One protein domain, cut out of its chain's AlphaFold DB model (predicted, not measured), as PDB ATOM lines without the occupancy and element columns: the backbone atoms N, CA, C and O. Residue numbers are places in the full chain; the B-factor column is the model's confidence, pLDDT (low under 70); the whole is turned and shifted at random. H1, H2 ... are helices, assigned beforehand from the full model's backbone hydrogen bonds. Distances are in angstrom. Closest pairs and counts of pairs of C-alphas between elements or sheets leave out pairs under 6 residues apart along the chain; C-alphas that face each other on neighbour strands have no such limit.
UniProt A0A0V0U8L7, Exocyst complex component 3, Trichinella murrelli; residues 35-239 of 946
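Overview. This is residues 35 to 239 of the 946 residues of the protein "Exocyst complex component 3" of Trichinella murrelli (UniProt A0A0V0U8L7). One very long helix, H1, sticks out as a free arm; beyond it the backbone turns at H2 and enters a slender helical body along H3. In that body H4, H5 and H7 make an up-and-down bundle, each running against the one before, with H9 beside H5, H6 near H5 and H8 at one end. The printed part has 205 residues, with nine named helices, H1 to H9 in chain order, and no named strand: all helix. The whole is extended, with a radius of gyration of the C-alphas of 33.1 A and spans of 100 by 68 by 24 A.

Arrangement. Start with H1, residues 35 to 88, and H2, residues 91 to 97: neither touches a helix. H3, residues 99 to 122, has a kink of 30 degrees near residue 116; its residues 110 to 121 alone touch the hub H5, residues 140 to 163, closest at C-alphas 117 and 153, 5.5 A. H4, residues 124 to 136, makes a hairpin with H5, closest at C-alphas 131 and 143, 5.0 A. H6, residues 169 to 178, is close to H5 but not clearly touching, C-alphas 158 and 172 being closest at 7.8 A. H7, residues 180 to 198, touches H4, closest at C-alphas 135 and 189, 6.3 A. H8, residues 200 to 205, makes a hairpin with H9, residues 210 to 238; H9 touches H5 with residues 216 to 220 alone, closest at C-alphas 141 and 216, 6.7 A, a shallow tilt of 9 degrees. Every O i to N i+4 pair is within hydrogen-bond range in H1, H4, H5, H6 and H8; H2 has 2 of 3, H3 18 of 20, H7 14 of 15 and H9 24 of 25.

Along the chain. Find C-alpha 35 at (-34.331, 27.685, -83.791); H1 runs 76.9 A from there. H3 spans 34.1 A, H5 33.8 A, and H9 42.0 A to C-alpha 238 at (25.684, -21.441, -48.376).

Size, cuts and confidence. The C-alphas of Lys 35 and Tyr 170 are farthest apart, 106.8 A. The printed part has no cut, and its links are tight. Look for pLDDT under 70 at residues 120, 165 to 172 and 207 to 208.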
ATOM      1  N   LYS A  35     -35.634  27.092 -83.448       79.81
ATOM      2  CA  LYS A  35     -34.331  27.685 -83.791       79.81
ATOM      3  C   LYS A  35     -33.530  28.016 -82.533       79.81
ATOM      4  O   LYS A  35     -32.353  27.678 -82.456       79.81
ATOM      5  N   GLN A  36     -34.160  28.600 -81.512       80.31
ATOM      6  CA  GLN A  36     -33.499  28.895 -80.238       80.31
ATOM      7  C   GLN A  36     -33.099  27.611 -79.486       80.31
ATOM      8  O   GLN A  36     -32.005  27.545 -78.924       80.31
ATOM      9  N   ARG A  37     -33.923  26.551 -79.528       79.12
ATOM     10  CA  ARG A  37     -33.589  25.227 -78.970       79.12
ATOM     11  C   ARG A  37     -32.439  24.549 -79.725       79.12
ATOM     12  O   ARG A  37     -31.574  23.958 -79.083       79.12
ATOM     13  N   ALA A  38     -32.401  24.656 -81.052       79.44
ATOM     14  CA  ALA A  38     -31.312  24.145 -81.882       79.44
ATOM     15  C   ALA A  38     -29.999  24.907 -81.630       79.44
ATOM     16  O   ALA A  38     -28.966  24.275 -81.437       79.44
ATOM     17  N   LEU A  39     -30.045  26.240 -81.521       84.00
ATOM     18  CA  LEU A  39     -28.887  27.065 -81.158       84.00
ATOM     19  C   LEU A  39     -28.365  26.746 -79.751       84.00
ATOM     20  O   LEU A  39     -27.159  26.608 -79.579       84.00
ATOM     21  N   ARG A  40     -29.247  26.542 -78.759       82.50
ATOM     22  CA  ARG A  40     -28.844  26.085 -77.414       82.50
ATOM     23  C   ARG A  40     -28.193  24.699 -77.446       82.50
ATOM     24  O   ARG A  40     -27.173  24.509 -76.795       82.50
ATOM     25  N   LYS A  41     -28.732  23.749 -78.225       81.50
ATOM     26  CA  LYS A  41     -28.100  22.432 -78.433       81.50
ATOM     27  C   LYS A  41     -26.731  22.556 -79.107       81.50
ATOM     28  O   LYS A  41     -25.784  21.950 -78.623       81.50
ATOM     29  N   LYS A  42     -26.612  23.359 -80.172       85.19
ATOM     30  CA  LYS A  42     -25.341  23.619 -80.862       85.19
ATOM     31  C   LYS A  42     -24.309  24.210 -79.901       85.19
ATOM     32  O   LYS A  42     -23.229  23.652 -79.787       85.19
ATOM     33  N   ALA A  43     -24.664  25.252 -79.150       84.06
ATOM     34  CA  ALA A  43     -23.773  25.867 -78.166       84.06
ATOM     35  C   ALA A  43     -23.350  24.892 -77.050       84.06
ATOM     36  O   ALA A  43     -22.194  24.901 -76.639       84.06
ATOM     37  N   ALA A  44     -24.252  24.016 -76.586       82.25
ATOM     38  CA  ALA A  44     -23.922  22.981 -75.604       82.25
ATOM     39  C   ALA A  44     -22.956  21.923 -76.169       82.25
ATOM     40  O   ALA A  44     -21.993  21.562 -75.496       82.25
ATOM     41  N   VAL A  45     -23.167  21.468 -77.409       83.50
ATOM     42  CA  VAL A  45     -22.264  20.526 -78.094       83.50
ATOM     43  C   VAL A  45     -20.914  21.178 -78.397       83.50
ATOM     44  O   VAL A  45     -19.884  20.566 -78.145       83.50
ATOM     45  N   GLU A  46     -20.880  22.431 -78.855       85.31
ATOM     46  CA  GLU A  46     -19.637  23.189 -79.058       85.31
ATOM     47  C   GLU A  46     -18.873  23.415 -77.749       85.31
ATOM     48  O   GLU A  46     -17.645  23.344 -77.747       85.31
ATOM     49  N   ALA A  47     -19.566  23.657 -76.632       83.69
ATOM     50  CA  ALA A  47     -18.941  23.748 -75.314       83.69
ATOM     51  C   ALA A  47     -18.356  22.396 -74.879       83.69
ATOM     52  O   ALA A  47     -17.178  22.335 -74.537       83.69
ATOM     53  N   MET A  48     -19.128  21.305 -74.977       83.06
ATOM     54  CA  MET A  48     -18.647  19.949 -74.682       83.06
ATOM     55  C   MET A  48     -17.445  19.563 -75.551       83.06
ATOM     56  O   MET A  48     -16.458  19.056 -75.024       83.06
ATOM     57  N   LEU A  49     -17.485  19.846 -76.857       84.88
ATOM     58  CA  LEU A  49     -16.375  19.591 -77.775       84.88
ATOM     59  C   LEU A  49     -15.151  20.447 -77.444       84.88
ATOM     60  O   LEU A  49     -14.045  19.920 -77.444       84.88
ATOM     61  N   LYS A  50     -15.312  21.732 -77.101       86.81
ATOM     62  CA  LYS A  50     -14.192  22.577 -76.652       86.81
ATOM     63  C   LYS A  50     -13.558  22.042 -75.370       86.81
ATOM     64  O   LYS A  50     -12.337  21.953 -75.311       86.81
ATOM     65  N   THR A  51     -14.352  21.641 -74.379       84.81
ATOM     66  CA  THR A  51     -13.838  21.035 -73.141       84.81
ATOM     67  C   THR A  51     -13.164  19.686 -73.408       84.81
ATOM     68  O   THR A  51     -12.089  19.436 -72.871       84.81
ATOM     69  N   ALA A  52     -13.732  18.843 -74.275       82.19
ATOM     70  CA  ALA A  52     -13.152  17.551 -74.641       82.19
ATOM     71  C   ALA A  52     -11.839  17.701 -75.427       82.19
ATOM     72  O   ALA A  52     -10.850  17.060 -75.084       82.19
ATOM     73  N   VAL A  53     -11.793  18.581 -76.432       87.19
ATOM     74  CA  VAL A  53     -10.576  18.880 -77.208       87.19
ATOM     75  C   VAL A  53      -9.515  19.523 -76.323       87.19
ATOM     76  O   VAL A  53      -8.356  19.129 -76.401       87.19
ATOM     77  N   HIS A  54      -9.888  20.454 -75.439       85.56
ATOM     78  CA  HIS A  54      -8.948  21.032 -74.482       85.56
ATOM     79  C   HIS A  54      -8.393  19.962 -73.536       85.56
ATOM     80  O   HIS A  54      -7.181  19.878 -73.404       85.56
ATOM     81  N   SER A  55      -9.239  19.094 -72.966       85.69
ATOM     82  CA  SER A  55      -8.797  17.981 -72.114       85.69
ATOM     83  C   SER A  55      -7.875  17.010 -72.856       85.69
ATOM     84  O   SER A  55      -6.846  16.625 -72.313       85.69
ATOM     85  N   GLN A  56      -8.184  16.652 -74.105       85.56
ATOM     86  CA  GLN A  56      -7.320  15.790 -74.916       85.56
ATOM     87  C   GLN A  56      -5.981  16.463 -75.241       85.56
ATOM     88  O   GLN A  56      -4.941  15.820 -75.142       85.56
ATOM     89  N   LEU A  57      -5.969  17.760 -75.562       88.00
ATOM     90  CA  LEU A  57      -4.729  18.515 -75.766       88.00
ATOM     91  C   LEU A  57      -3.921  18.663 -74.469       88.00
ATOM     92  O   LEU A  57      -2.698  18.566 -74.518       88.00
ATOM     93  N   GLU A  58      -4.572  18.834 -73.318       86.88
ATOM     94  CA  GLU A  58      -3.925  18.878 -72.001       86.88
ATOM     95  C   GLU A  58      -3.304  17.514 -71.654       86.88
ATOM     96  O   GLU A  58      -2.152  17.447 -71.230       86.88
ATOM     97  N   ASN A  59      -4.014  16.414 -71.926       84.31
ATOM     98  CA  ASN A  59      -3.531  15.040 -71.754       84.31
ATOM     99  C   ASN A  59      -2.360  14.723 -72.702       84.31
ATOM    100  O   ASN A  59      -1.355  14.154 -72.281       84.31
ATOM    101  N   VAL A  60      -2.439  15.134 -73.972       86.88
ATOM    102  CA  VAL A  60      -1.338  14.968 -74.936       86.88
ATOM    103  C   VAL A  60      -0.135  15.816 -74.528       86.88
ATOM    104  O   VAL A  60       0.988  15.323 -74.567       86.88
ATOM    105  N   ARG A  61      -0.342  17.063 -74.088       87.56
ATOM    106  CA  ARG A  61       0.728  17.968 -73.639       87.56
ATOM    107  C   ARG A  61       1.400  17.482 -72.357       87.56
ATOM    108  O   ARG A  61       2.625  17.521 -72.268       87.56
ATOM    109  N   THR A  62       0.628  17.023 -71.375       85.06
ATOM    110  CA  THR A  62       1.165  16.432 -70.140       85.06
ATOM    111  C   THR A  62       1.895  15.125 -70.433       85.06
ATOM    112  O   THR A  62       3.016  14.969 -69.959       85.06
ATOM    113  N   GLY A  63       1.353  14.262 -71.299       86.12
ATOM    114  CA  GLY A  63       2.035  13.063 -71.788       86.12
ATOM    115  C   GLY A  63       3.359  13.375 -72.494       86.12
ATOM    116  O   GLY A  63       4.379  12.781 -72.162       86.12
ATOM    117  N   LEU A  64       3.395  14.360 -73.400       88.12
ATOM    118  CA  LEU A  64       4.623  14.800 -74.081       88.12
ATOM    119  C   LEU A  64       5.661  15.369 -73.105       88.12
ATOM    120  O   LEU A  64       6.841  15.036 -73.206       88.12
ATOM    121  N   ASN A  65       5.229  16.185 -72.140       88.12
ATOM    122  CA  ASN A  65       6.101  16.713 -71.091       88.12
ATOM    123  C   ASN A  65       6.667  15.585 -70.212       88.12
ATOM    124  O   ASN A  65       7.864  15.577 -69.935       88.12
ATOM    125  N   GLN A  66       5.840  14.616 -69.809       85.62
ATOM    126  CA  GLN A  66       6.279  13.433 -69.060       85.62
ATOM    127  C   GLN A  66       7.270  12.594 -69.871       85.62
ATOM    128  O   GLN A  66       8.292  12.185 -69.335       85.62
ATOM    129  N   LEU A  67       7.037  12.396 -71.169       87.50
ATOM    130  CA  LEU A  67       7.925  11.622 -72.042       87.50
ATOM    131  C   LEU A  67       9.279  12.332 -72.249       87.50
ATOM    132  O   LEU A  67      10.327  11.688 -72.234       87.50
ATOM    133  N   GLN A  68       9.286  13.668 -72.343       87.38
ATOM    134  CA  GLN A  68      10.519  14.467 -72.338       87.38
ATOM    135  C   GLN A  68      11.256  14.440 -70.990       87.38
ATOM    136  O   GLN A  68      12.487  14.442 -70.982       87.38
ATOM    137  N   LEU A  69      10.536  14.412 -69.862       88.06
ATOM    138  CA  LEU A  69      11.132  14.241 -68.532       88.06
ATOM    139  C   LEU A  69      11.755  12.849 -68.398       88.06
ATOM    140  O   LEU A  69      12.953  12.764 -68.166       88.06
ATOM    141  N   ILE A  70      11.011  11.781 -68.704       87.62
ATOM    142  CA  ILE A  70      11.508  10.394 -68.708       87.62
ATOM    143  C   ILE A  70      12.751  10.256 -69.599       87.62
ATOM    144  O   ILE A  70      13.719   9.617 -69.203       87.62
ATOM    145  N   SER A  71      12.780  10.886 -70.777       89.19
ATOM    146  CA  SER A  71      13.961  10.872 -71.650       89.19
ATOM    147  C   SER A  71      15.196  11.516 -70.997       89.19
ATOM    148  O   SER A  71      16.303  10.986 -71.126       89.19
ATOM    149  N   LYS A  72      15.022  12.621 -70.257       89.56
ATOM    150  CA  LYS A  72      16.102  13.248 -69.475       89.56
ATOM    151  C   LYS A  72      16.502  12.395 -68.274       89.56
ATOM    152  O   LYS A  72      17.696  12.217 -68.052       89.56
ATOM    153  N   ASP A  73      15.533  11.847 -67.548       88.00
ATOM    154  CA  ASP A  73      15.751  11.042 -66.346       88.00
ATOM    155  C   ASP A  73      16.460   9.723 -66.680       88.00
ATOM    156  O   ASP A  73      17.407   9.335 -66.008       88.00
ATOM    157  N   VAL A  74      16.107   9.062 -67.786       88.69
ATOM    158  CA  VAL A  74      16.844   7.890 -68.286       88.69
ATOM    159  C   VAL A  74      18.293   8.259 -68.625       88.69
ATOM    160  O   VAL A  74      19.212   7.521 -68.269       88.69
ATOM    161  N   ALA A  75      18.532   9.420 -69.243       87.94
ATOM    162  CA  ALA A  75      19.885   9.885 -69.542       87.94
ATOM    163  C   ALA A  75      20.695  10.261 -68.281       87.94
ATOM    164  O   ALA A  75      21.918  10.101 -68.277       87.94
ATOM    165  N   THR A  76      20.059  10.741 -67.203       89.44
ATOM    166  CA  THR A  76      20.739  10.965 -65.914       89.44
ATOM    167  C   THR A  76      20.987   9.651 -65.180       89.44
ATOM    168  O   THR A  76      22.120   9.423 -64.767       89.44
ATOM    169  N   ILE A  77      20.012   8.739 -65.116       85.75
ATOM    170  CA  ILE A  77      20.167   7.393 -64.538       85.75
ATOM    171  C   ILE A  77      21.292   6.627 -65.243       85.75
ATOM    172  O   ILE A  77      22.123   6.019 -64.573       85.75
ATOM    173  N   GLN A  78      21.391   6.700 -66.573       87.06
ATOM    174  CA  GLN A  78      22.478   6.061 -67.318       87.06
ATOM    175  C   GLN A  78      23.852   6.645 -66.944       87.06
ATOM    176  O   GLN A  78      24.801   5.888 -66.744       87.06
ATOM    177  N   LYS A  79      23.964   7.972 -66.782       89.50
ATOM    178  CA  LYS A  79      25.198   8.621 -66.298       89.50
ATOM    179  C   LYS A  79      25.538   8.208 -64.867       89.50
ATOM    180  O   LYS A  79      26.678   7.828 -64.617       89.50
ATOM    181  N   CYS A  80      24.565   8.236 -63.957       86.62
ATOM    182  CA  CYS A  80      24.740   7.813 -62.569       86.62
ATOM    183  C   CYS A  80      25.135   6.335 -62.476       86.62
ATOM    184  O   CYS A  80      26.032   6.006 -61.716       86.62
ATOM    185  N   SER A  81      24.544   5.455 -63.286       80.94
ATOM    186  CA  SER A  81      24.890   4.030 -63.326       80.94
ATOM    187  C   SER A  81      26.323   3.799 -63.823       80.94
ATOM    188  O   SER A  81      27.076   3.054 -63.204       80.94
ATOM    189  N   ILE A  82      26.761   4.516 -64.867       87.62
ATOM    190  CA  ILE A  82      28.163   4.482 -65.332       87.62
ATOM    191  C   ILE A  82      29.122   5.026 -64.261       87.62
ATOM    192  O   ILE A  82      30.220   4.496 -64.100       87.62
ATOM    193  N   GLN A  83      28.730   6.071 -63.529       87.50
ATOM    194  CA  GLN A  83      29.530   6.616 -62.431       87.50
ATOM    195  C   GLN A  83      29.630   5.627 -61.259       87.50
ATOM    196  O   GLN A  83      30.736   5.353 -60.809       87.50
ATOM    197  N   ILE A  84      28.513   5.025 -60.841       84.00
ATOM    198  CA  ILE A  84      28.479   3.981 -59.810       84.00
ATOM    199  C   ILE A  84      29.374   2.807 -60.217       84.00
ATOM    200  O   ILE A  84      30.181   2.373 -59.409       84.00
ATOM    201  N   ILE A  85      29.314   2.326 -61.464       82.81
ATOM    202  CA  ILE A  85      30.195   1.242 -61.936       82.81
ATOM    203  C   ILE A  85      31.680   1.621 -61.789       82.81
ATOM    204  O   ILE A  85      32.459   0.813 -61.291       82.81
ATOM    205  N   LYS A  86      32.067   2.858 -62.129       83.81
ATOM    206  CA  LYS A  86      33.449   3.340 -61.942       83.81
ATOM    207  C   LYS A  86      33.864   3.452 -60.473       83.81
ATOM    208  O   LYS A  86      35.006   3.157 -60.151       83.81
ATOM    209  N   GLU A  87      32.964   3.876 -59.590       81.25
ATOM    210  CA  GLU A  87      33.225   3.938 -58.144       81.25
ATOM    211  C   GLU A  87      33.291   2.522 -57.526       81.25
ATOM    212  O   GLU A  87      34.083   2.266 -56.618       81.25
ATOM    213  N   LEU A  88      32.526   1.563 -58.063       79.88
ATOM    214  CA  LEU A  88      32.572   0.149 -57.673       79.88
ATOM    215  C   LEU A  88      33.877  -0.553 -58.104       79.88
ATOM    216  O   LEU A  88      34.315  -1.459 -57.394       79.88
ATOM    217  N   ASP A  89      34.529  -0.132 -59.196       77.75
ATOM    218  CA  ASP A  89      35.824  -0.686 -59.648       77.75
ATOM    219  C   ASP A  89      36.967  -0.482 -58.625       77.75
ATOM    220  O   ASP A  89      37.962  -1.213 -58.649       77.75
ATOM    221  N   GLU A  90      36.831   0.449 -57.672       79.06
ATOM    222  CA  GLU A  90      37.797   0.635 -56.577       79.06
ATOM    223  C   GLU A  90      37.592  -0.360 -55.410       79.06
ATOM    224  O   GLU A  90      38.529  -0.668 -54.659       79.06
ATOM    225  N   ILE A  91      36.392  -0.937 -55.265       77.38
ATOM    226  CA  ILE A  91      36.041  -1.843 -54.156       77.38
ATOM    227  C   ILE A  91      36.895  -3.125 -54.113       77.38
ATOM    228  O   ILE A  91      37.278  -3.519 -53.008       77.38
ATOM    229  N   PRO A  92      37.274  -3.787 -55.225       75.88
ATOM    230  CA  PRO A  92      38.194  -4.927 -55.193       75.88
ATOM    231  C   PRO A  92      39.549  -4.615 -54.539       75.88
ATOM    232  O   PRO A  92      40.121  -5.476 -53.865       75.88
ATOM    233  N   ALA A  93      40.058  -3.386 -54.691       76.94
ATOM    234  CA  ALA A  93      41.276  -2.936 -54.020       76.94
ATOM    235  C   ALA A  93      41.021  -2.629 -52.534       76.94
ATOM    236  O   ALA A  93      41.836  -2.989 -51.677       76.94
ATOM    237  N   LEU A  94      39.868  -2.035 -52.209       77.06
ATOM    238  CA  LEU A  94      39.452  -1.775 -50.828       77.06
ATOM    239  C   LEU A  94      39.243  -3.077 -50.032       77.06
ATOM    240  O   LEU A  94      39.719  -3.191 -48.904       77.06
ATOM    241  N   LYS A  95      38.626  -4.096 -50.644       74.62
ATOM    242  CA  LYS A  95      38.397  -5.431 -50.065       74.62
ATOM    243  C   LYS A  95      39.701  -6.123 -49.664       74.62
ATOM    244  O   LYS A  95      39.743  -6.759 -48.615       74.62
ATOM    245  N   LYS A  96      40.772  -5.964 -50.452       75.88
ATOM    246  CA  LYS A  96      42.116  -6.461 -50.099       75.88
ATOM    247  C   LYS A  96      42.708  -5.721 -48.895       75.88
ATOM    248  O   LYS A  96      43.283  -6.359 -48.024       75.88
ATOM    249  N   LYS A  97      42.538  -4.393 -48.803       79.06
ATOM    250  CA  LYS A  97      42.999  -3.599 -47.643       79.06
ATOM    251  C   LYS A  97      42.221  -3.922 -46.360       79.06
ATOM    252  O   LYS A  97      42.813  -4.018 -45.293       79.06
ATOM    253  N   LEU A  98      40.906  -4.111 -46.468       78.88
ATOM    254  CA  LEU A  98      40.008  -4.407 -45.346       78.88
ATOM    255  C   LEU A  98      39.992  -5.888 -44.938       78.88
ATOM    256  O   LEU A  98      39.272  -6.248 -44.011       78.88
ATOM    257  N   GLN A  99      40.775  -6.753 -45.589       77.25
ATOM    258  CA  GLN A  99      40.755  -8.192 -45.327       77.25
ATOM    259  C   GLN A  99      41.091  -8.528 -43.861       77.25
ATOM    260  O   GLN A  99      40.390  -9.330 -43.252       77.25
ATOM    261  N   ILE A 100      42.070  -7.839 -43.263       80.12
ATOM    262  CA  ILE A 100      42.444  -8.006 -41.845       80.12
ATOM    263  C   ILE A 100      41.273  -7.626 -40.918       80.12
ATOM    264  O   ILE A 100      40.957  -8.351 -39.979       80.12
ATOM    265  N   LEU A 101      40.573  -6.523 -41.213       81.81
ATOM    266  CA  LEU A 101      39.398  -6.097 -40.444       81.81
ATOM    267  C   LEU A 101      38.230  -7.083 -40.604       81.81
ATOM    268  O   LEU A 101      37.516  -7.347 -39.641       81.81
ATOM    269  N   HIS A 102      38.044  -7.658 -41.795       75.81
ATOM    270  CA  HIS A 102      37.061  -8.717 -42.020       75.81
ATOM    271  C   HIS A 102      37.396 -10.002 -41.254       75.81
ATOM    272  O   HIS A 102      36.479 -10.653 -40.759       75.81
ATOM    273  N   GLU A 103      38.673 -10.366 -41.133       77.56
ATOM    274  CA  GLU A 103      39.115 -11.537 -40.371       77.56
ATOM    275  C   GLU A 103      38.908 -11.341 -38.859       77.56
ATOM    276  O   GLU A 103      38.354 -12.231 -38.210       77.56
ATOM    277  N   GLU A 104      39.230 -10.168 -38.303       79.81
ATOM    278  CA  GLU A 104      38.928  -9.844 -36.898       79.81
ATOM    279  C   GLU A 104      37.423  -9.707 -36.631       79.81
ATOM    280  O   GLU A 104      36.917 -10.259 -35.655       79.81
ATOM    281  N   ASN A 105      36.661  -9.072 -37.527       80.56
ATOM    282  CA  ASN A 105      35.201  -9.021 -37.411       80.56
ATOM    283  C   ASN A 105      34.582 -10.429 -37.496       80.56
ATOM    284  O   ASN A 105      33.636 -10.729 -36.775       80.56
ATOM    285  N   ARG A 106      35.141 -11.340 -38.310       75.12
ATOM    286  CA  ARG A 106      34.701 -12.744 -38.342       75.12
ATOM    287  C   ARG A 106      34.929 -13.429 -36.996       75.12
ATOM    288  O   ARG A 106      34.016 -14.101 -36.527       75.12
ATOM    289  N   LYS A 107      36.093 -13.238 -36.362       78.75
ATOM    290  CA  LYS A 107      36.366 -13.759 -35.009       78.75
ATOM    291  C   LYS A 107      35.401 -13.167 -33.978       78.75
ATOM    292  O   LYS A 107      34.844 -13.912 -33.184       78.75
ATOM    293  N   HIS A 108      35.143 -11.859 -34.029       82.00
ATOM    294  CA  HIS A 108      34.193 -11.201 -33.127       82.00
ATOM    295  C   HIS A 108      32.764 -11.740 -33.298       82.00
ATOM    296  O   HIS A 108      32.108 -12.053 -32.308       82.00
ATOM    297  N   ILE A 109      32.292 -11.907 -34.539       75.50
ATOM    298  CA  ILE A 109      30.993 -12.529 -34.838       75.50
ATOM    299  C   ILE A 109      30.955 -13.963 -34.294       75.50
ATOM    300  O   ILE A 109      30.013 -14.306 -33.590       75.50
ATOM    301  N   GLN A 110      31.996 -14.769 -34.534       72.88
ATOM    302  CA  GLN A 110      32.098 -16.133 -33.996       72.88
ATOM    303  C   GLN A 110      32.022 -16.156 -32.459       72.88
ATOM    304  O   GLN A 110      31.295 -16.975 -31.900       72.88
ATOM    305  N   CYS A 111      32.695 -15.231 -31.768       74.31
ATOM    306  CA  CYS A 111      32.608 -15.099 -30.314       74.31
ATOM    307  C   CYS A 111      31.221 -14.633 -29.836       74.31
ATOM    308  O   CYS A 111      30.717 -15.189 -28.864       74.31
ATOM    309  N   SER A 112      30.575 -13.672 -30.512       78.12
ATOM    310  CA  SER A 112      29.213 -13.217 -30.170       78.12
ATOM    311  C   SER A 112      28.202 -14.351 -30.324       78.12
ATOM    312  O   SER A 112      27.488 -14.678 -29.380       78.12
ATOM    313  N   THR A 113      28.222 -15.037 -31.470       71.81
ATOM    314  CA  THR A 113      27.372 -16.204 -31.739       71.81
ATOM    315  C   THR A 113      27.632 -17.331 -30.736       71.81
ATOM    316  O   THR A 113      26.685 -17.969 -30.284       71.81
ATOM    317  N   ALA A 114      28.881 -17.566 -30.319       70.88
ATOM    318  CA  ALA A 114      29.175 -18.534 -29.262       70.88
ATOM    319  C   ALA A 114      28.591 -18.113 -27.900       70.88
ATOM    320  O   ALA A 114      27.992 -18.944 -27.227       70.88
ATOM    321  N   ILE A 115      28.709 -16.839 -27.506       75.56
ATOM    322  CA  ILE A 115      28.175 -16.306 -26.235       75.56
ATOM    323  C   ILE A 115      26.638 -16.324 -26.205       75.56
ATOM    324  O   ILE A 115      26.048 -16.644 -25.173       75.56
ATOM    325  N   GLU A 116      25.985 -16.018 -27.324       71.06
ATOM    326  CA  GLU A 116      24.525 -16.062 -27.455       71.06
ATOM    327  C   GLU A 116      23.994 -17.500 -27.341       71.06
ATOM    328  O   GLU A 116      23.081 -17.754 -26.555       71.06
ATOM    329  N   ASN A 117      24.609 -18.459 -28.046       70.19
ATOM    330  CA  ASN A 117      24.202 -19.868 -27.982       70.19
ATOM    331  C   ASN A 117      24.647 -20.569 -26.679       70.19
ATOM    332  O   ASN A 117      24.021 -21.548 -26.279       70.19
ATOM    333  N   LEU A 118      25.674 -20.071 -25.976       72.12
ATOM    334  CA  LEU A 118      26.180 -20.651 -24.720       72.12
ATOM    335  C   LEU A 118      25.117 -20.759 -23.619       72.12
ATOM    336  O   LEU A 118      25.172 -21.698 -22.830       72.12
ATOM    337  N   LYS A 119      24.137 -19.846 -23.583       72.56
ATOM    338  CA  LYS A 119      23.007 -19.919 -22.641       72.56
ATOM    339  C   LYS A 119      22.138 -21.152 -22.902       72.56
ATOM    340  O   LYS A 119      21.978 -21.984 -22.017       72.56
ATOM    341  N   ALA A 120      21.688 -21.320 -24.146       65.12
ATOM    342  CA  ALA A 120      20.890 -22.472 -24.570       65.12
ATOM    343  C   ALA A 120      21.652 -23.806 -24.446       65.12
ATOM    344  O   ALA A 120      21.046 -24.842 -24.195       65.12
ATOM    345  N   ILE A 121      22.983 -23.789 -24.589       70.06
ATOM    346  CA  ILE A 121      23.844 -24.961 -24.356       70.06
ATOM    347  C   ILE A 121      23.918 -25.305 -22.859       70.06
ATOM    348  O   ILE A 121      23.869 -26.475 -22.502       70.06
ATOM    349  N   TYR A 122      24.015 -24.313 -21.970       74.81
ATOM    350  CA  TYR A 122      24.078 -24.548 -20.522       74.81
ATOM    351  C   TYR A 122      22.740 -25.048 -19.951       74.81
ATOM    352  O   TYR A 122      22.715 -25.962 -19.131       74.81
ATOM    353  N   GLU A 123      21.627 -24.492 -20.432       78.31
ATOM    354  CA  GLU A 123      20.259 -24.796 -19.982       78.31
ATOM    355  C   GLU A 123      19.641 -26.023 -20.698       78.31
ATOM    356  O   GLU A 123      18.465 -26.339 -20.503       78.31
ATOM    357  N   ILE A 124      20.412 -26.751 -21.522       78.44
ATOM    358  CA  ILE A 124      19.878 -27.789 -22.422       78.44
ATOM    359  C   ILE A 124      19.192 -28.955 -21.699       78.44
ATOM    360  O   ILE A 124      18.163 -29.428 -22.161       78.44
ATOM    361  N   GLN A 125      19.727 -29.430 -20.570       78.94
ATOM    362  CA  GLN A 125      19.146 -30.585 -19.868       78.94
ATOM    363  C   GLN A 125      17.818 -30.206 -19.198       78.94
ATOM    364  O   GLN A 125      16.816 -30.889 -19.383       78.94
ATOM    365  N   GLU A 126      17.782 -29.058 -18.516       83.69
ATOM    366  CA  GLU A 126      16.570 -28.545 -17.871       83.69
ATOM    367  C   GLU A 126      15.466 -28.246 -18.899       83.69
ATOM    368  O   GLU A 126      14.313 -28.635 -18.716       83.69
ATOM    369  N   THR A 127      15.815 -27.613 -20.023       83.50
ATOM    370  CA  THR A 127      14.852 -27.330 -21.099       83.50
ATOM    371  C   THR A 127      14.381 -28.595 -21.822       83.50
ATOM    372  O   THR A 127      13.214 -28.656 -22.214       83.50
ATOM    373  N   VAL A 128      15.216 -29.632 -21.961       85.44
ATOM    374  CA  VAL A 128      14.805 -30.952 -22.477       85.44
ATOM    375  C   VAL A 128      13.814 -31.633 -21.525       85.44
ATOM    376  O   VAL A 128      12.748 -32.052 -21.982       85.44
ATOM    377  N   ASP A 129      14.094 -31.670 -20.219       85.75
ATOM    378  CA  ASP A 129      13.203 -32.263 -19.209       85.75
ATOM    379  C   ASP A 129      11.844 -31.544 -19.151       85.75
ATOM    380  O   ASP A 129      10.789 -32.181 -19.246       85.75
ATOM    381  N   GLN A 130      11.852 -30.205 -19.111       87.81
ATOM    382  CA  GLN A 130      10.635 -29.389 -19.211       87.81
ATOM    383  C   GLN A 130       9.863 -29.670 -20.512       87.81
ATOM    384  O   GLN A 130       8.631 -29.686 -20.526       87.81
ATOM    385  N   THR A 131      10.562 -29.920 -21.623       87.50
ATOM    386  CA  THR A 131       9.912 -30.224 -22.906       87.50
ATOM    387  C   THR A 131       9.256 -31.606 -22.894       87.50
ATOM    388  O   THR A 131       8.135 -31.730 -23.388       87.50
ATOM    389  N   TYR A 132       9.867 -32.620 -22.271       88.81
ATOM    390  CA  TYR A 132       9.210 -33.915 -22.050       88.81
ATOM    391  C   TYR A 132       7.949 -33.779 -21.176       88.81
ATOM    392  O   TYR A 132       6.916 -34.367 -21.504       88.81
ATOM    393  N   GLU A 133       7.967 -32.958 -20.119       90.31
ATOM    394  CA  GLU A 133       6.765 -32.671 -19.317       90.31
ATOM    395  C   GLU A 133       5.669 -31.965 -20.146       90.31
ATOM    396  O   GLU A 133       4.488 -32.320 -20.073       90.31
ATOM    397  N   LEU A 134       6.040 -31.006 -20.999       89.81
ATOM    398  CA  LEU A 134       5.104 -30.309 -21.892       89.81
ATOM    399  C   LEU A 134       4.503 -31.225 -22.973       89.81
ATOM    400  O   LEU A 134       3.336 -31.046 -23.333       89.81
ATOM    401  N   ILE A 135       5.255 -32.217 -23.464       89.25
ATOM    402  CA  ILE A 135       4.747 -33.266 -24.363       89.25
ATOM    403  C   ILE A 135       3.739 -34.148 -23.614       89.25
ATOM    404  O   ILE A 135       2.604 -34.296 -24.069       89.25
ATOM    405  N   ASN A 136       4.106 -34.653 -22.431       87.12
ATOM    406  CA  ASN A 136       3.253 -35.520 -21.608       87.12
ATOM    407  C   ASN A 136       1.959 -34.828 -21.134       87.12
ATOM    408  O   ASN A 136       0.921 -35.471 -21.005       87.12
ATOM    409  N   THR A 137       1.994 -33.511 -20.910       85.50
ATOM    410  CA  THR A 137       0.815 -32.699 -20.551       85.50
ATOM    411  C   THR A 137       0.017 -32.191 -21.763       85.50
ATOM    412  O   THR A 137      -0.952 -31.449 -21.594       85.50
ATOM    413  N   GLY A 138       0.394 -32.570 -22.991       81.00
ATOM    414  CA  GLY A 138      -0.322 -32.221 -24.223       81.00
ATOM    415  C   GLY A 138      -0.183 -30.760 -24.671       81.00
ATOM    416  O   GLY A 138      -0.895 -30.319 -25.575       81.00
ATOM    417  N   LYS A 139       0.740 -29.983 -24.089       87.50
ATOM    418  CA  LYS A 139       0.991 -28.568 -24.431       87.50
ATOM    419  C   LYS A 139       1.942 -28.434 -25.629       87.50
ATOM    420  O   LYS A 139       2.920 -27.684 -25.595       87.50
ATOM    421  N   LEU A 140       1.618 -29.133 -26.718       89.12
ATOM    422  CA  LEU A 140       2.520 -29.387 -27.851       89.12
ATOM    423  C   LEU A 140       3.117 -28.122 -28.493       89.12
ATOM    424  O   LEU A 140       4.248 -28.160 -28.959       89.12
ATOM    425  N   LEU A 141       2.403 -26.988 -28.491       89.62
ATOM    426  CA  LEU A 141       2.921 -25.727 -29.044       89.62
ATOM    427  C   LEU A 141       4.113 -25.164 -28.251       89.62
ATOM    428  O   LEU A 141       5.025 -24.601 -28.847       89.62
ATOM    429  N   HIS A 142       4.097 -25.312 -26.923       87.81
ATOM    430  CA  HIS A 142       5.179 -24.831 -26.057       87.81
ATOM    431  C   HIS A 142       6.360 -25.805 -26.119       87.81
ATOM    432  O   HIS A 142       7.500 -25.380 -26.256       87.81
ATOM    433  N   ALA A 143       6.075 -27.113 -26.150       90.19
ATOM    434  CA  ALA A 143       7.098 -28.126 -26.397       90.19
ATOM    435  C   ALA A 143       7.809 -27.925 -27.751       90.19
ATOM    436  O   ALA A 143       9.032 -28.015 -27.838       90.19
ATOM    437  N   HIS A 144       7.053 -27.598 -28.807       92.00
ATOM    438  CA  HIS A 144       7.613 -27.281 -30.123       92.00
ATOM    439  C   HIS A 144       8.480 -26.020 -30.107       92.00
ATOM    440  O   HIS A 144       9.529 -26.005 -30.747       92.00
ATOM    441  N   GLN A 145       8.085 -24.981 -29.361       89.81
ATOM    442  CA  GLN A 145       8.900 -23.776 -29.212       89.81
ATOM    443  C   GLN A 145      10.259 -24.090 -28.571       89.81
ATOM    444  O   GLN A 145      11.280 -23.745 -29.162       89.81
ATOM    445  N   ASN A 146      10.275 -24.789 -27.432       87.56
ATOM    446  CA  ASN A 146      11.516 -25.170 -26.753       87.56
ATOM    447  C   ASN A 146      12.422 -26.011 -27.670       87.56
ATOM    448  O   ASN A 146      13.605 -25.713 -27.825       87.56
ATOM    449  N   LEU A 147      11.854 -27.018 -28.347       88.38
ATOM    450  CA  LEU A 147      12.588 -27.840 -29.312       88.38
ATOM    451  C   LEU A 147      13.189 -26.993 -30.446       88.38
ATOM    452  O   LEU A 147      14.351 -27.176 -30.795       88.38
ATOM    453  N   MET A 148      12.425 -26.052 -31.004       88.00
ATOM    454  CA  MET A 148      12.879 -25.164 -32.077       88.00
ATOM    455  C   MET A 148      14.001 -24.220 -31.608       88.00
ATOM    456  O   MET A 148      14.922 -23.939 -32.372       88.00
ATOM    457  N   GLU A 149      13.958 -23.721 -30.372       85.94
ATOM    458  CA  GLU A 149      15.027 -22.889 -29.797       85.94
ATOM    459  C   GLU A 149      16.327 -23.696 -29.617       85.94
ATOM    460  O   GLU A 149      17.396 -23.238 -30.030       85.94
ATOM    461  N   LEU A 150      16.230 -24.939 -29.135       84.81
ATOM    462  CA  LEU A 150      17.366 -25.860 -29.002       84.81
ATOM    463  C   LEU A 150      17.932 -26.324 -30.357       84.81
ATOM    464  O   LEU A 150      19.153 -26.369 -30.531       84.81
ATOM    465  N   GLU A 151      17.081 -26.620 -31.348       86.19
ATOM    466  CA  GLU A 151      17.532 -26.939 -32.711       86.19
ATOM    467  C   GLU A 151      18.216 -25.741 -33.381       86.19
ATOM    468  O   GLU A 151      19.255 -25.919 -34.015       86.19
ATOM    469  N   ASN A 152      17.707 -24.516 -33.200       85.62
ATOM    470  CA  ASN A 152      18.366 -23.311 -33.713       85.62
ATOM    471  C   ASN A 152      19.746 -23.096 -33.071       85.62
ATOM    472  O   ASN A 152      20.696 -22.751 -33.777       85.62
ATOM    473  N   ALA A 153      19.883 -23.327 -31.760       82.81
ATOM    474  CA  ALA A 153      21.171 -23.236 -31.075       82.81
ATOM    475  C   ALA A 153      22.182 -24.261 -31.624       82.81
ATOM    476  O   ALA A 153      23.299 -23.889 -31.997       82.81
ATOM    477  N   ARG A 154      21.764 -25.529 -31.773       83.25
ATOM    478  CA  ARG A 154      22.546 -26.588 -32.441       83.25
ATOM    479  C   ARG A 154      22.967 -26.162 -33.849       83.25
ATOM    480  O   ARG A 154      24.147 -26.231 -34.190       83.25
ATOM    481  N   ASP A 155      22.019 -25.725 -34.670       83.12
ATOM    482  CA  ASP A 155      22.243 -25.465 -36.093       83.12
ATOM    483  C   ASP A 155      23.125 -24.230 -36.329       83.12
ATOM    484  O   ASP A 155      23.922 -24.217 -37.271       83.12
ATOM    485  N   ASN A 156      23.059 -23.224 -35.452       81.69
ATOM    486  CA  ASN A 156      23.975 -22.084 -35.461       81.69
ATOM    487  C   ASN A 156      25.413 -22.500 -35.120       81.69
ATOM    488  O   ASN A 156      26.337 -22.134 -35.848       81.69
ATOM    489  N   VAL A 157      25.609 -23.308 -34.070       78.69
ATOM    490  CA  VAL A 157      26.934 -23.843 -33.703       78.69
ATOM    491  C   VAL A 157      27.508 -24.694 -34.838       78.69
ATOM    492  O   VAL A 157      28.639 -24.470 -35.273       78.69
ATOM    493  N   MET A 158      26.709 -25.613 -35.389       78.62
ATOM    494  CA  MET A 158      27.110 -26.467 -36.513       78.62
ATOM    495  C   MET A 158      27.441 -25.652 -37.777       78.62
ATOM    496  O   MET A 158      28.369 -26.003 -38.509       78.62
ATOM    497  N   PHE A 159      26.742 -24.539 -38.025       79.31
ATOM    498  CA  PHE A 159      27.034 -23.645 -39.148       79.31
ATOM    499  C   PHE A 159      28.342 -22.863 -38.973       79.31
ATOM    500  O   PHE A 159      29.095 -22.724 -39.939       79.31
ATOM    501  N   GLU A 160      28.658 -22.373 -37.771       76.00
ATOM    502  CA  GLU A 160      29.956 -21.725 -37.519       76.00
ATOM    503  C   GLU A 160      31.119 -22.722 -37.648       76.00
ATOM    504  O   GLU A 160      32.127 -22.412 -38.292       76.00
ATOM    505  N   VAL A 161      30.964 -23.953 -37.145       74.75
ATOM    506  CA  VAL A 161      31.946 -25.034 -37.359       74.75
ATOM    507  C   VAL A 161      32.138 -25.302 -38.858       74.75
ATOM    508  O   VAL A 161      33.275 -25.319 -39.338       74.75
ATOM    509  N   PHE A 162      31.047 -25.398 -39.627       76.50
ATOM    510  CA  PHE A 162      31.089 -25.580 -41.082       76.50
ATOM    511  C   PHE A 162      31.833 -24.446 -41.814       76.50
ATOM    512  O   PHE A 162      32.707 -24.723 -42.640       76.50
ATOM    513  N   LYS A 163      31.576 -23.170 -41.479       73.94
ATOM    514  CA  LYS A 163      32.311 -22.019 -42.055       73.94
ATOM    515  C   LYS A 163      33.820 -22.101 -41.834       73.94
ATOM    516  O   LYS A 163      34.589 -21.587 -42.647       73.94
ATOM    517  N   THR A 164      34.242 -22.718 -40.733       70.31
ATOM    518  CA  THR A 164      35.655 -22.828 -40.350       70.31
ATOM    519  C   THR A 164      36.412 -23.849 -41.215       70.31
ATOM    520  O   THR A 164      37.635 -23.915 -41.131       70.31
ATOM    521  N   LYS A 165      35.716 -24.606 -42.087       60.69
ATOM    522  CA  LYS A 165      36.268 -25.717 -42.887       60.69
ATOM    523  C   LYS A 165      37.008 -26.749 -42.027       60.69
ATOM    524  O   LYS A 165      38.045 -27.271 -42.428       60.69
ATOM    525  N   ALA A 166      36.490 -27.028 -40.834       56.00
ATOM    526  CA  ALA A 166      37.074 -28.021 -39.949       56.00
ATOM    527  C   ALA A 166      36.914 -29.430 -40.555       56.00
ATOM    528  O   ALA A 166      35.840 -30.026 -40.493       56.00
ATOM    529  N   GLU A 167      38.006 -29.973 -41.103       52.56
ATOM    530  CA  GLU A 167      38.126 -31.376 -41.552       52.56
ATOM    531  C   GLU A 167      38.098 -32.378 -40.375       52.56
ATOM    532  O   GLU A 167      38.109 -33.594 -40.565       52.56
ATOM    533  N   SER A 168      38.035 -31.869 -39.140       59.22
ATOM    534  CA  SER A 168      37.921 -32.639 -37.907       59.22
ATOM    535  C   SER A 168      36.552 -33.321 -37.792       59.22
ATOM    536  O   SER A 168      35.587 -32.785 -37.242       59.22
ATOM    537  N   LEU A 169      36.490 -34.566 -38.272       60.81
ATOM    538  CA  LEU A 169      35.378 -35.500 -38.036       60.81
ATOM    539  C   LEU A 169      35.089 -35.714 -36.536       60.81
ATOM    540  O   LEU A 169      33.991 -36.126 -36.171       60.81
ATOM    541  N   TYR A 170      36.068 -35.439 -35.669       67.00
ATOM    542  CA  TYR A 170      35.964 -35.565 -34.218       67.00
ATOM    543  C   TYR A 170      35.036 -34.504 -33.608       67.00
ATOM    544  O   TYR A 170      34.124 -34.853 -32.862       67.00
ATOM    545  N   ASP A 171      35.192 -33.234 -33.991       66.50
ATOM    546  CA  ASP A 171      34.386 -32.134 -33.440       66.50
ATOM    547  C   ASP A 171      32.926 -32.215 -33.911       66.50
ATOM    548  O   ASP A 171      31.995 -31.991 -33.137       66.50
ATOM    549  N   GLN A 172      32.716 -32.632 -35.165       66.88
ATOM    550  CA  GLN A 172      31.379 -32.920 -35.698       66.88
ATOM    551  C   GLN A 172      30.701 -34.071 -34.940       66.88
ATOM    552  O   GLN A 172      29.494 -34.020 -34.701       66.88
ATOM    553  N   LYS A 173      31.470 -35.090 -34.533       71.06
ATOM    554  CA  LYS A 173      30.951 -36.228 -33.771       71.06
ATOM    555  C   LYS A 173      30.608 -35.856 -32.327       71.06
ATOM    556  O   LYS A 173      29.524 -36.204 -31.882       71.06
ATOM    557  N   ILE A 174      31.460 -35.098 -31.629       76.50
ATOM    558  CA  ILE A 174      31.162 -34.619 -30.265       76.50
ATOM    559  C   ILE A 174      29.870 -33.798 -30.243       76.50
ATOM    560  O   ILE A 174      29.033 -33.996 -29.366       76.50
ATOM    561  N   LEU A 175      29.682 -32.899 -31.213       72.62
ATOM    562  CA  LEU A 175      28.459 -32.101 -31.307       72.62
ATOM    563  C   LEU A 175      27.232 -32.971 -31.632       72.62
ATOM    564  O   LEU A 175      26.173 -32.767 -31.041       72.62
ATOM    565  N   ALA A 176      27.367 -33.969 -32.509       72.06
ATOM    566  CA  ALA A 176      26.288 -34.919 -32.787       72.06
ATOM    567  C   ALA A 176      25.899 -35.752 -31.548       72.06
ATOM    568  O   ALA A 176      24.708 -35.921 -31.284       72.06
ATOM    569  N   ASP A 177      26.883 -36.215 -30.772       75.62
ATOM    570  CA  ASP A 177      26.668 -36.976 -29.538       75.62
ATOM    571  C   ASP A 177      26.029 -36.087 -28.443       75.62
ATOM    572  O   ASP A 177      25.074 -36.506 -27.789       75.62
ATOM    573  N   TYR A 178      26.474 -34.830 -28.292       78.50
ATOM    574  CA  TYR A 178      25.931 -33.871 -27.314       78.50
ATOM    575  C   TYR A 178      24.460 -33.509 -27.574       78.50
ATOM    576  O   TYR A 178      23.652 -33.459 -26.648       78.50
ATOM    577  N   PHE A 179      24.091 -33.291 -28.838       78.56
ATOM    578  CA  PHE A 179      22.724 -32.938 -29.233       78.56
ATOM    579  C   PHE A 179      21.838 -34.160 -29.556       78.56
ATOM    580  O   PHE A 179      20.738 -33.996 -30.091       78.56
ATOM    581  N   CYS A 180      22.273 -35.384 -29.223       79.56
ATOM    582  CA  CYS A 180      21.562 -36.623 -29.555       79.56
ATOM    583  C   CYS A 180      20.132 -36.680 -28.972       79.56
ATOM    584  O   CYS A 180      19.195 -37.095 -29.659       79.56
ATOM    585  N   GLU A 181      19.933 -36.198 -27.739       80.88
ATOM    586  CA  GLU A 181      18.616 -36.188 -27.079       80.88
ATOM    587  C   GLU A 181      17.568 -35.336 -27.816       80.88
ATOM    588  O   GLU A 181      16.383 -35.664 -27.775       80.88
ATOM    589  N   LEU A 182      17.977 -34.302 -28.570       83.19
ATOM    590  CA  LEU A 182      17.041 -33.478 -29.350       83.19
ATOM    591  C   LEU A 182      16.329 -34.282 -30.447       83.19
ATOM    592  O   LEU A 182      15.178 -33.993 -30.772       83.19
ATOM    593  N   PHE A 183      16.982 -35.306 -31.009       83.00
ATOM    594  CA  PHE A 183      16.342 -36.182 -31.993       83.00
ATOM    595  C   PHE A 183      15.256 -37.042 -31.341       83.00
ATOM    596  O   PHE A 183      14.149 -37.107 -31.868       83.00
ATOM    597  N   LYS A 184      15.527 -37.613 -30.159       86.06
ATOM    598  CA  LYS A 184      14.538 -38.401 -29.400       86.06
ATOM    599  C   LYS A 184      13.347 -37.550 -28.961       86.06
ATOM    600  O   LYS A 184      12.205 -37.982 -29.090       86.06
ATOM    601  N   LEU A 185      13.613 -36.326 -28.505       86.94
ATOM    602  CA  LEU A 185      12.595 -35.354 -28.108       86.94
ATOM    603  C   LEU A 185      11.692 -34.964 -29.290       86.94
ATOM    604  O   LEU A 185      10.468 -34.918 -29.159       86.94
ATOM    605  N   ALA A 186      12.285 -34.746 -30.468       86.81
ATOM    606  CA  ALA A 186      11.545 -34.485 -31.700       86.81
ATOM    607  C   ALA A 186      10.730 -35.699 -32.177       86.81
ATOM    608  O   ALA A 186       9.610 -35.530 -32.665       86.81
ATOM    609  N   ASP A 187      11.261 -36.915 -32.026       88.69
ATOM    610  CA  ASP A 187      10.539 -38.146 -32.347       88.69
ATOM    611  C   ASP A 187       9.336 -38.340 -31.414       88.69
ATOM    612  O   ASP A 187       8.243 -38.631 -31.903       88.69
ATOM    613  N   GLU A 188       9.488 -38.116 -30.105       88.00
ATOM    614  CA  GLU A 188       8.395 -38.227 -29.128       88.00
ATOM    615  C   GLU A 188       7.307 -37.166 -29.349       88.00
ATOM    616  O   GLU A 188       6.120 -37.498 -29.383       88.00
ATOM    617  N   LEU A 189       7.696 -35.913 -29.630       90.31
ATOM    618  CA  LEU A 189       6.761 -34.877 -30.077       90.31
ATOM    619  C   LEU A 189       6.004 -35.334 -31.336       90.31
ATOM    620  O   LEU A 189       4.783 -35.197 -31.405       90.31
ATOM    621  N   SER A 190       6.707 -35.922 -32.313       90.25
ATOM    622  CA  SER A 190       6.079 -36.396 -33.549       90.25
ATOM    623  C   SER A 190       5.070 -37.523 -33.299       90.25
ATOM    624  O   SER A 190       3.982 -37.476 -33.865       90.25
ATOM    625  N   LYS A 191       5.347 -38.477 -32.393       91.38
ATOM    626  CA  LYS A 191       4.396 -39.545 -32.026       91.38
ATOM    627  C   LYS A 191       3.077 -38.974 -31.506       91.38
ATOM    628  O   LYS A 191       2.018 -39.438 -31.926       91.38
ATOM    629  N   GLN A 192       3.127 -37.950 -30.650       89.44
ATOM    630  CA  GLN A 192       1.917 -37.295 -30.137       89.44
ATOM    631  C   GLN A 192       1.149 -36.549 -31.243       89.44
ATOM    632  O   GLN A 192      -0.079 -36.626 -31.294       89.44
ATOM    633  N   LEU A 193       1.851 -35.900 -32.181       91.00
ATOM    634  CA  LEU A 193       1.223 -35.294 -33.365       91.00
ATOM    635  C   LEU A 193       0.517 -36.355 -34.230       91.00
ATOM    636  O   LEU A 193      -0.654 -36.187 -34.574       91.00
ATOM    637  N   TRP A 194       1.184 -37.474 -34.537       93.56
ATOM    638  CA  TRP A 194       0.605 -38.561 -35.338       93.56
ATOM    639  C   TRP A 194      -0.568 -39.247 -34.635       93.56
ATOM    640  O   TRP A 194      -1.538 -39.600 -35.299       93.56
ATOM    641  N   TYR A 195      -0.535 -39.376 -33.305       90.31
ATOM    642  CA  TYR A 195      -1.661 -39.885 -32.520       90.31
ATOM    643  C   TYR A 195      -2.908 -38.997 -32.649       90.31
ATOM    644  O   TYR A 195      -4.002 -39.502 -32.902       90.31
ATOM    645  N   ILE A 196      -2.754 -37.672 -32.540       88.25
ATOM    646  CA  ILE A 196      -3.867 -36.719 -32.695       88.25
ATOM    647  C   ILE A 196      -4.408 -36.745 -34.132       88.25
ATOM    648  O   ILE A 196      -5.618 -36.826 -34.339       88.25
ATOM    649  N   ILE A 197      -3.523 -36.741 -35.134       89.94
ATOM    650  CA  ILE A 197      -3.899 -36.749 -36.557       89.94
ATOM    651  C   ILE A 197      -4.570 -38.075 -36.949       89.94
ATOM    652  O   ILE A 197      -5.579 -38.067 -37.656       89.94
ATOM    653  N   GLY A 198      -4.096 -39.207 -36.424       87.88
ATOM    654  CA  GLY A 198      -4.722 -40.521 -36.603       87.88
ATOM    655  C   GLY A 198      -6.135 -40.618 -36.013       87.88
ATOM    656  O   GLY A 198      -6.911 -41.472 -36.430       87.88
ATOM    657  N   ARG A 199      -6.510 -39.714 -35.097       87.75
ATOM    658  CA  ARG A 199      -7.851 -39.617 -34.494       87.75
ATOM    659  C   ARG A 199      -8.634 -38.386 -34.972       87.75
ATOM    660  O   ARG A 199      -9.534 -37.924 -34.276       87.75
ATOM    661  N   THR A 200      -8.311 -37.845 -36.154       87.75
ATOM    662  CA  THR A 200      -8.918 -36.611 -36.699       87.75
ATOM    663  C   THR A 200     -10.454 -36.633 -36.693       87.75
ATOM    664  O   THR A 200     -11.072 -35.661 -36.265       87.75
ATOM    665  N   LEU A 201     -11.096 -37.728 -37.125       85.31
ATOM    666  CA  LEU A 201     -12.565 -37.783 -37.193       85.31
ATOM    667  C   LEU A 201     -13.209 -37.910 -35.806       85.31
ATOM    668  O   LEU A 201     -14.273 -37.342 -35.576       85.31
ATOM    669  N   GLU A 202     -12.565 -38.599 -34.866       86.69
ATOM    670  CA  GLU A 202     -12.985 -38.684 -33.464       86.69
ATOM    671  C   GLU A 202     -12.837 -37.325 -32.768       86.69
ATOM    672  O   GLU A 202     -13.762 -36.875 -32.094       86.69
ATOM    673  N   ALA A 203     -11.705 -36.647 -32.976       83.06
ATOM    674  CA  ALA A 203     -11.407 -35.332 -32.414       83.06
ATOM    675  C   ALA A 203     -12.372 -34.245 -32.914       83.06
ATOM    676  O   ALA A 203     -12.679 -33.317 -32.173       83.06
ATOM    677  N   VAL A 204     -12.872 -34.374 -34.146       83.12
ATOM    678  CA  VAL A 204     -13.868 -33.471 -34.748       83.12
ATOM    679  C   VAL A 204     -15.317 -33.867 -34.405       83.12
ATOM    680  O   VAL A 204     -16.206 -33.019 -34.450       83.12
ATOM    681  N   ARG A 205     -15.577 -35.133 -34.043       82.00
ATOM    682  CA  ARG A 205     -16.883 -35.604 -33.531       82.00
ATOM    683  C   ARG A 205     -17.106 -35.278 -32.053       82.00
ATOM    684  O   ARG A 205     -18.256 -35.162 -31.637       82.00
ATOM    685  N   GLY A 206     -16.036 -35.215 -31.265       72.06
ATOM    686  CA  GLY A 206     -16.087 -34.916 -29.836       72.06
ATOM    687  C   GLY A 206     -16.351 -33.440 -29.526       72.06
ATOM    688  O   GLY A 206     -16.220 -32.564 -30.377       72.06
ATOM    689  N   THR A 207     -16.696 -33.169 -28.270       69.81
ATOM    690  CA  THR A 207     -16.688 -31.820 -27.687       69.81
ATOM    691  C   THR A 207     -15.253 -31.326 -27.434       69.81
ATOM    692  O   THR A 207     -14.291 -32.091 -27.537       69.81
ATOM    693  N   ASP A 208     -15.101 -30.038 -27.108       62.28
ATOM    694  CA  ASP A 208     -13.805 -29.411 -26.798       62.28
ATOM    695  C   ASP A 208     -12.976 -30.244 -25.795       62.28
ATOM    696  O   ASP A 208     -13.540 -30.733 -24.811       62.28
ATOM    697  N   PRO A 209     -11.647 -30.418 -25.993       72.62
ATOM    698  CA  PRO A 209     -10.744 -29.596 -26.815       72.62
ATOM    699  C   PRO A 209     -10.253 -30.248 -28.132       72.62
ATOM    700  O   PRO A 209      -9.239 -29.816 -28.686       72.62
ATOM    701  N   GLY A 210     -10.919 -31.294 -28.640       80.56
ATOM    702  CA  GLY A 210     -10.440 -32.094 -29.785       80.56
ATOM    703  C   GLY A 210     -10.023 -31.288 -31.035       80.56
ATOM    704  O   GLY A 210      -8.874 -31.414 -31.478       80.56
ATOM    705  N   PRO A 211     -10.876 -30.395 -31.577       84.00
ATOM    706  CA  PRO A 211     -10.532 -29.587 -32.752       84.00
ATOM    707  C   PRO A 211      -9.360 -28.626 -32.498       84.00
ATOM    708  O   PRO A 211      -8.524 -28.404 -33.374       84.00
ATOM    709  N   GLN A 212      -9.239 -28.095 -31.275       86.12
ATOM    710  CA  GLN A 212      -8.148 -27.195 -30.887       86.12
ATOM    711  C   GLN A 212      -6.790 -27.914 -30.870       86.12
ATOM    712  O   GLN A 212      -5.781 -27.342 -31.298       86.12
ATOM    713  N   GLN A 213      -6.749 -29.171 -30.417       86.44
ATOM    714  CA  GLN A 213      -5.542 -30.005 -30.451       86.44
ATOM    715  C   GLN A 213      -5.124 -30.339 -31.891       86.44
ATOM    716  O   GLN A 213      -3.940 -30.237 -32.227       86.44
ATOM    717  N   LEU A 214      -6.088 -30.652 -32.765       88.62
ATOM    718  CA  LEU A 214      -5.843 -30.889 -34.190       88.62
ATOM    719  C   LEU A 214      -5.268 -29.644 -34.883       88.62
ATOM    720  O   LEU A 214      -4.206 -29.721 -35.499       88.62
ATOM    721  N   VAL A 215      -5.902 -28.475 -34.717       89.69
ATOM    722  CA  VAL A 215      -5.406 -27.196 -35.264       89.69
ATOM    723  C   VAL A 215      -4.012 -26.862 -34.721       89.69
ATOM    724  O   VAL A 215      -3.158 -26.378 -35.461       89.69
ATOM    725  N   THR A 216      -3.739 -27.146 -33.445       89.62
ATOM    726  CA  THR A 216      -2.405 -26.942 -32.854       89.62
ATOM    727  C   THR A 216      -1.358 -27.844 -33.510       89.62
ATOM    728  O   THR A 216      -0.282 -27.365 -33.862       89.62
ATOM    729  N   SER A 217      -1.693 -29.113 -33.754       90.69
ATOM    730  CA  SER A 217      -0.811 -30.079 -34.419       90.69
ATOM    731  C   SER A 217      -0.515 -29.684 -35.872       90.69
ATOM    732  O   SER A 217       0.641 -29.673 -36.294       90.69
ATOM    733  N   LEU A 218      -1.538 -29.255 -36.619       90.88
ATOM    734  CA  LEU A 218      -1.389 -28.768 -37.996       90.88
ATOM    735  C   LEU A 218      -0.565 -27.473 -38.072       90.88
ATOM    736  O   LEU A 218       0.261 -27.323 -38.969       90.88
ATOM    737  N   ARG A 219      -0.716 -26.557 -37.103       90.75
ATOM    738  CA  ARG A 219       0.115 -25.342 -37.005       90.75
ATOM    739  C   ARG A 219       1.592 -25.644 -36.754       90.75
ATOM    740  O   ARG A 219       2.431 -24.874 -37.219       90.75
ATOM    741  N   ILE A 220       1.905 -26.718 -36.026       91.94
ATOM    742  CA  ILE A 220       3.283 -27.181 -35.815       91.94
ATOM    743  C   ILE A 220       3.850 -27.735 -37.129       91.94
ATOM    744  O   ILE A 220       4.915 -27.296 -37.551       91.94
ATOM    745  N   ILE A 221       3.105 -28.592 -37.835       91.75
ATOM    746  CA  ILE A 221       3.509 -29.134 -39.148       91.75
ATOM    747  C   ILE A 221       3.773 -28.012 -40.161       91.75
ATOM    748  O   ILE A 221       4.838 -27.966 -40.768       91.75
ATOM    749  N   GLU A 222       2.863 -27.046 -40.277       92.12
ATOM    750  CA  GLU A 222       3.036 -25.896 -41.173       92.12
ATOM    751  C   GLU A 222       4.169 -24.950 -40.759       92.12
ATOM    752  O   GLU A 222       4.593 -24.109 -41.553       92.12
ATOM    753  N   ARG A 223       4.646 -25.017 -39.512       90.75
ATOM    754  CA  ARG A 223       5.835 -24.279 -39.065       90.75
ATOM    755  C   ARG A 223       7.112 -25.044 -39.412       90.75
ATOM    756  O   ARG A 223       8.073 -24.421 -39.848       90.75
ATOM    757  N   GLU A 224       7.090 -26.364 -39.276       90.88
ATOM    758  CA  GLU A 224       8.185 -27.267 -39.637       90.88
ATOM    759  C   GLU A 224       8.471 -27.281 -41.143       90.88
ATOM    760  O   GLU A 224       9.633 -27.181 -41.526       90.88
ATOM    761  N   GLU A 225       7.448 -27.291 -42.005       90.88
ATOM    762  CA  GLU A 225       7.652 -27.170 -43.461       90.88
ATOM    763  C   GLU A 225       8.301 -25.830 -43.845       90.88
ATOM    764  O   GLU A 225       9.217 -25.796 -44.659       90.88
ATOM    765  N   ARG A 226       7.911 -24.718 -43.204       90.50
ATOM    766  CA  ARG A 226       8.559 -23.410 -43.427       90.50
ATOM    767  C   ARG A 226      10.009 -23.367 -42.934       90.50
ATOM    768  O   ARG A 226      10.824 -22.647 -43.510       90.50
ATOM    769  N   ILE A 227      10.347 -24.129 -41.891       88.38
ATOM    770  CA  ILE A 227      11.738 -24.318 -41.449       88.38
ATOM    771  C   ILE A 227      12.503 -25.147 -42.492       88.38
ATOM    772  O   ILE A 227      13.594 -24.748 -42.895       88.38
ATOM    773  N   ASP A 228      11.921 -26.240 -42.990       90.50
ATOM    774  CA  ASP A 228      12.511 -27.071 -44.046       90.50
ATOM    775  C   ASP A 228      12.754 -26.269 -45.343       90.50
ATOM    776  O   ASP A 228      13.846 -26.347 -45.914       90.50
ATOM    777  N   GLU A 229      11.796 -25.445 -45.783       89.38
ATOM    778  CA  GLU A 229      11.934 -24.525 -46.924       89.38
ATOM    779  C   GLU A 229      13.075 -23.518 -46.718       89.38
ATOM    780  O   GLU A 229      13.928 -23.356 -47.596       89.38
ATOM    781  N   PHE A 230      13.145 -22.886 -45.540       88.81
ATOM    782  CA  PHE A 230      14.225 -21.962 -45.186       88.81
ATOM    783  C   PHE A 230      15.598 -22.653 -45.178       88.81
ATOM    784  O   PHE A 230      16.564 -22.122 -45.734       88.81
ATOM    785  N   CYS A 231      15.698 -23.862 -44.619       86.44
ATOM    786  CA  CYS A 231      16.917 -24.671 -44.650       86.44
ATOM    787  C   CYS A 231      17.325 -25.036 -46.086       86.44
ATOM    788  O   CYS A 231      18.499 -24.914 -46.439       86.44
ATOM    789  N   LEU A 232      16.374 -25.424 -46.942       88.88
ATOM    790  CA  LEU A 232      16.620 -25.720 -48.358       88.88
ATOM    791  C   LEU A 232      17.081 -24.485 -49.143       88.88
ATOM    792  O   LEU A 232      17.942 -24.608 -50.017       88.88
ATOM    793  N   GLN A 233      16.545 -23.303 -48.839       87.25
ATOM    794  CA  GLN A 233      16.972 -22.044 -49.451       87.25
ATOM    795  C   GLN A 233      18.387 -21.665 -48.987       87.25
ATOM    796  O   GLN A 233      19.283 -21.509 -49.816       87.25
ATOM    797  N   ARG A 234      18.644 -21.691 -47.674       84.56
ATOM    798  CA  ARG A 234      19.976 -21.471 -47.082       84.56
ATOM    799  C   ARG A 234      21.028 -22.459 -47.599       84.56
ATOM    800  O   ARG A 234      22.188 -22.073 -47.761       84.56
ATOM    801  N   LYS A 235      20.648 -23.703 -47.916       86.50
ATOM    802  CA  LYS A 235      21.530 -24.693 -48.557       86.50
ATOM    803  C   LYS A 235      21.948 -24.282 -49.970       86.50
ATOM    804  O   LYS A 235      23.101 -24.505 -50.329       86.50
ATOM    805  N   LYS A 236      21.057 -23.671 -50.764       87.19
ATOM    806  CA  LYS A 236      21.406 -23.144 -52.099       87.19
ATOM    807  C   LYS A 236      22.423 -22.005 -51.997       87.19
ATOM    808  O   LYS A 236      23.367 -21.975 -52.777       87.19
ATOM    809  N   ASP A 237      22.261 -21.134 -51.002       84.38
ATOM    810  CA  ASP A 237      23.098 -19.940 -50.836       84.38
ATOM    811  C   ASP A 237      24.455 -20.231 -50.167       84.38
ATOM    812  O   ASP A 237      25.449 -19.566 -50.455       84.38
ATOM    813  N   THR A 238      24.513 -21.209 -49.251       80.69
ATOM    814  CA  THR A 238      25.684 -21.441 -48.376       80.69
ATOM    815  C   THR A 238      26.286 -22.846 -48.449       80.69
ATOM    816  O   THR A 238      27.347 -23.080 -47.873       80.69
ATOM    817  N   GLY A 239      25.622 -23.800 -49.108       80.44
ATOM    818  CA  GLY A 239      26.014 -25.215 -49.148       80.44
ATOM    819  C   GLY A 239      25.745 -26.011 -47.861       80.44
ATOM    820  O   GLY A 239      25.779 -27.240 -47.897       80.44
TER     821      GLY A 239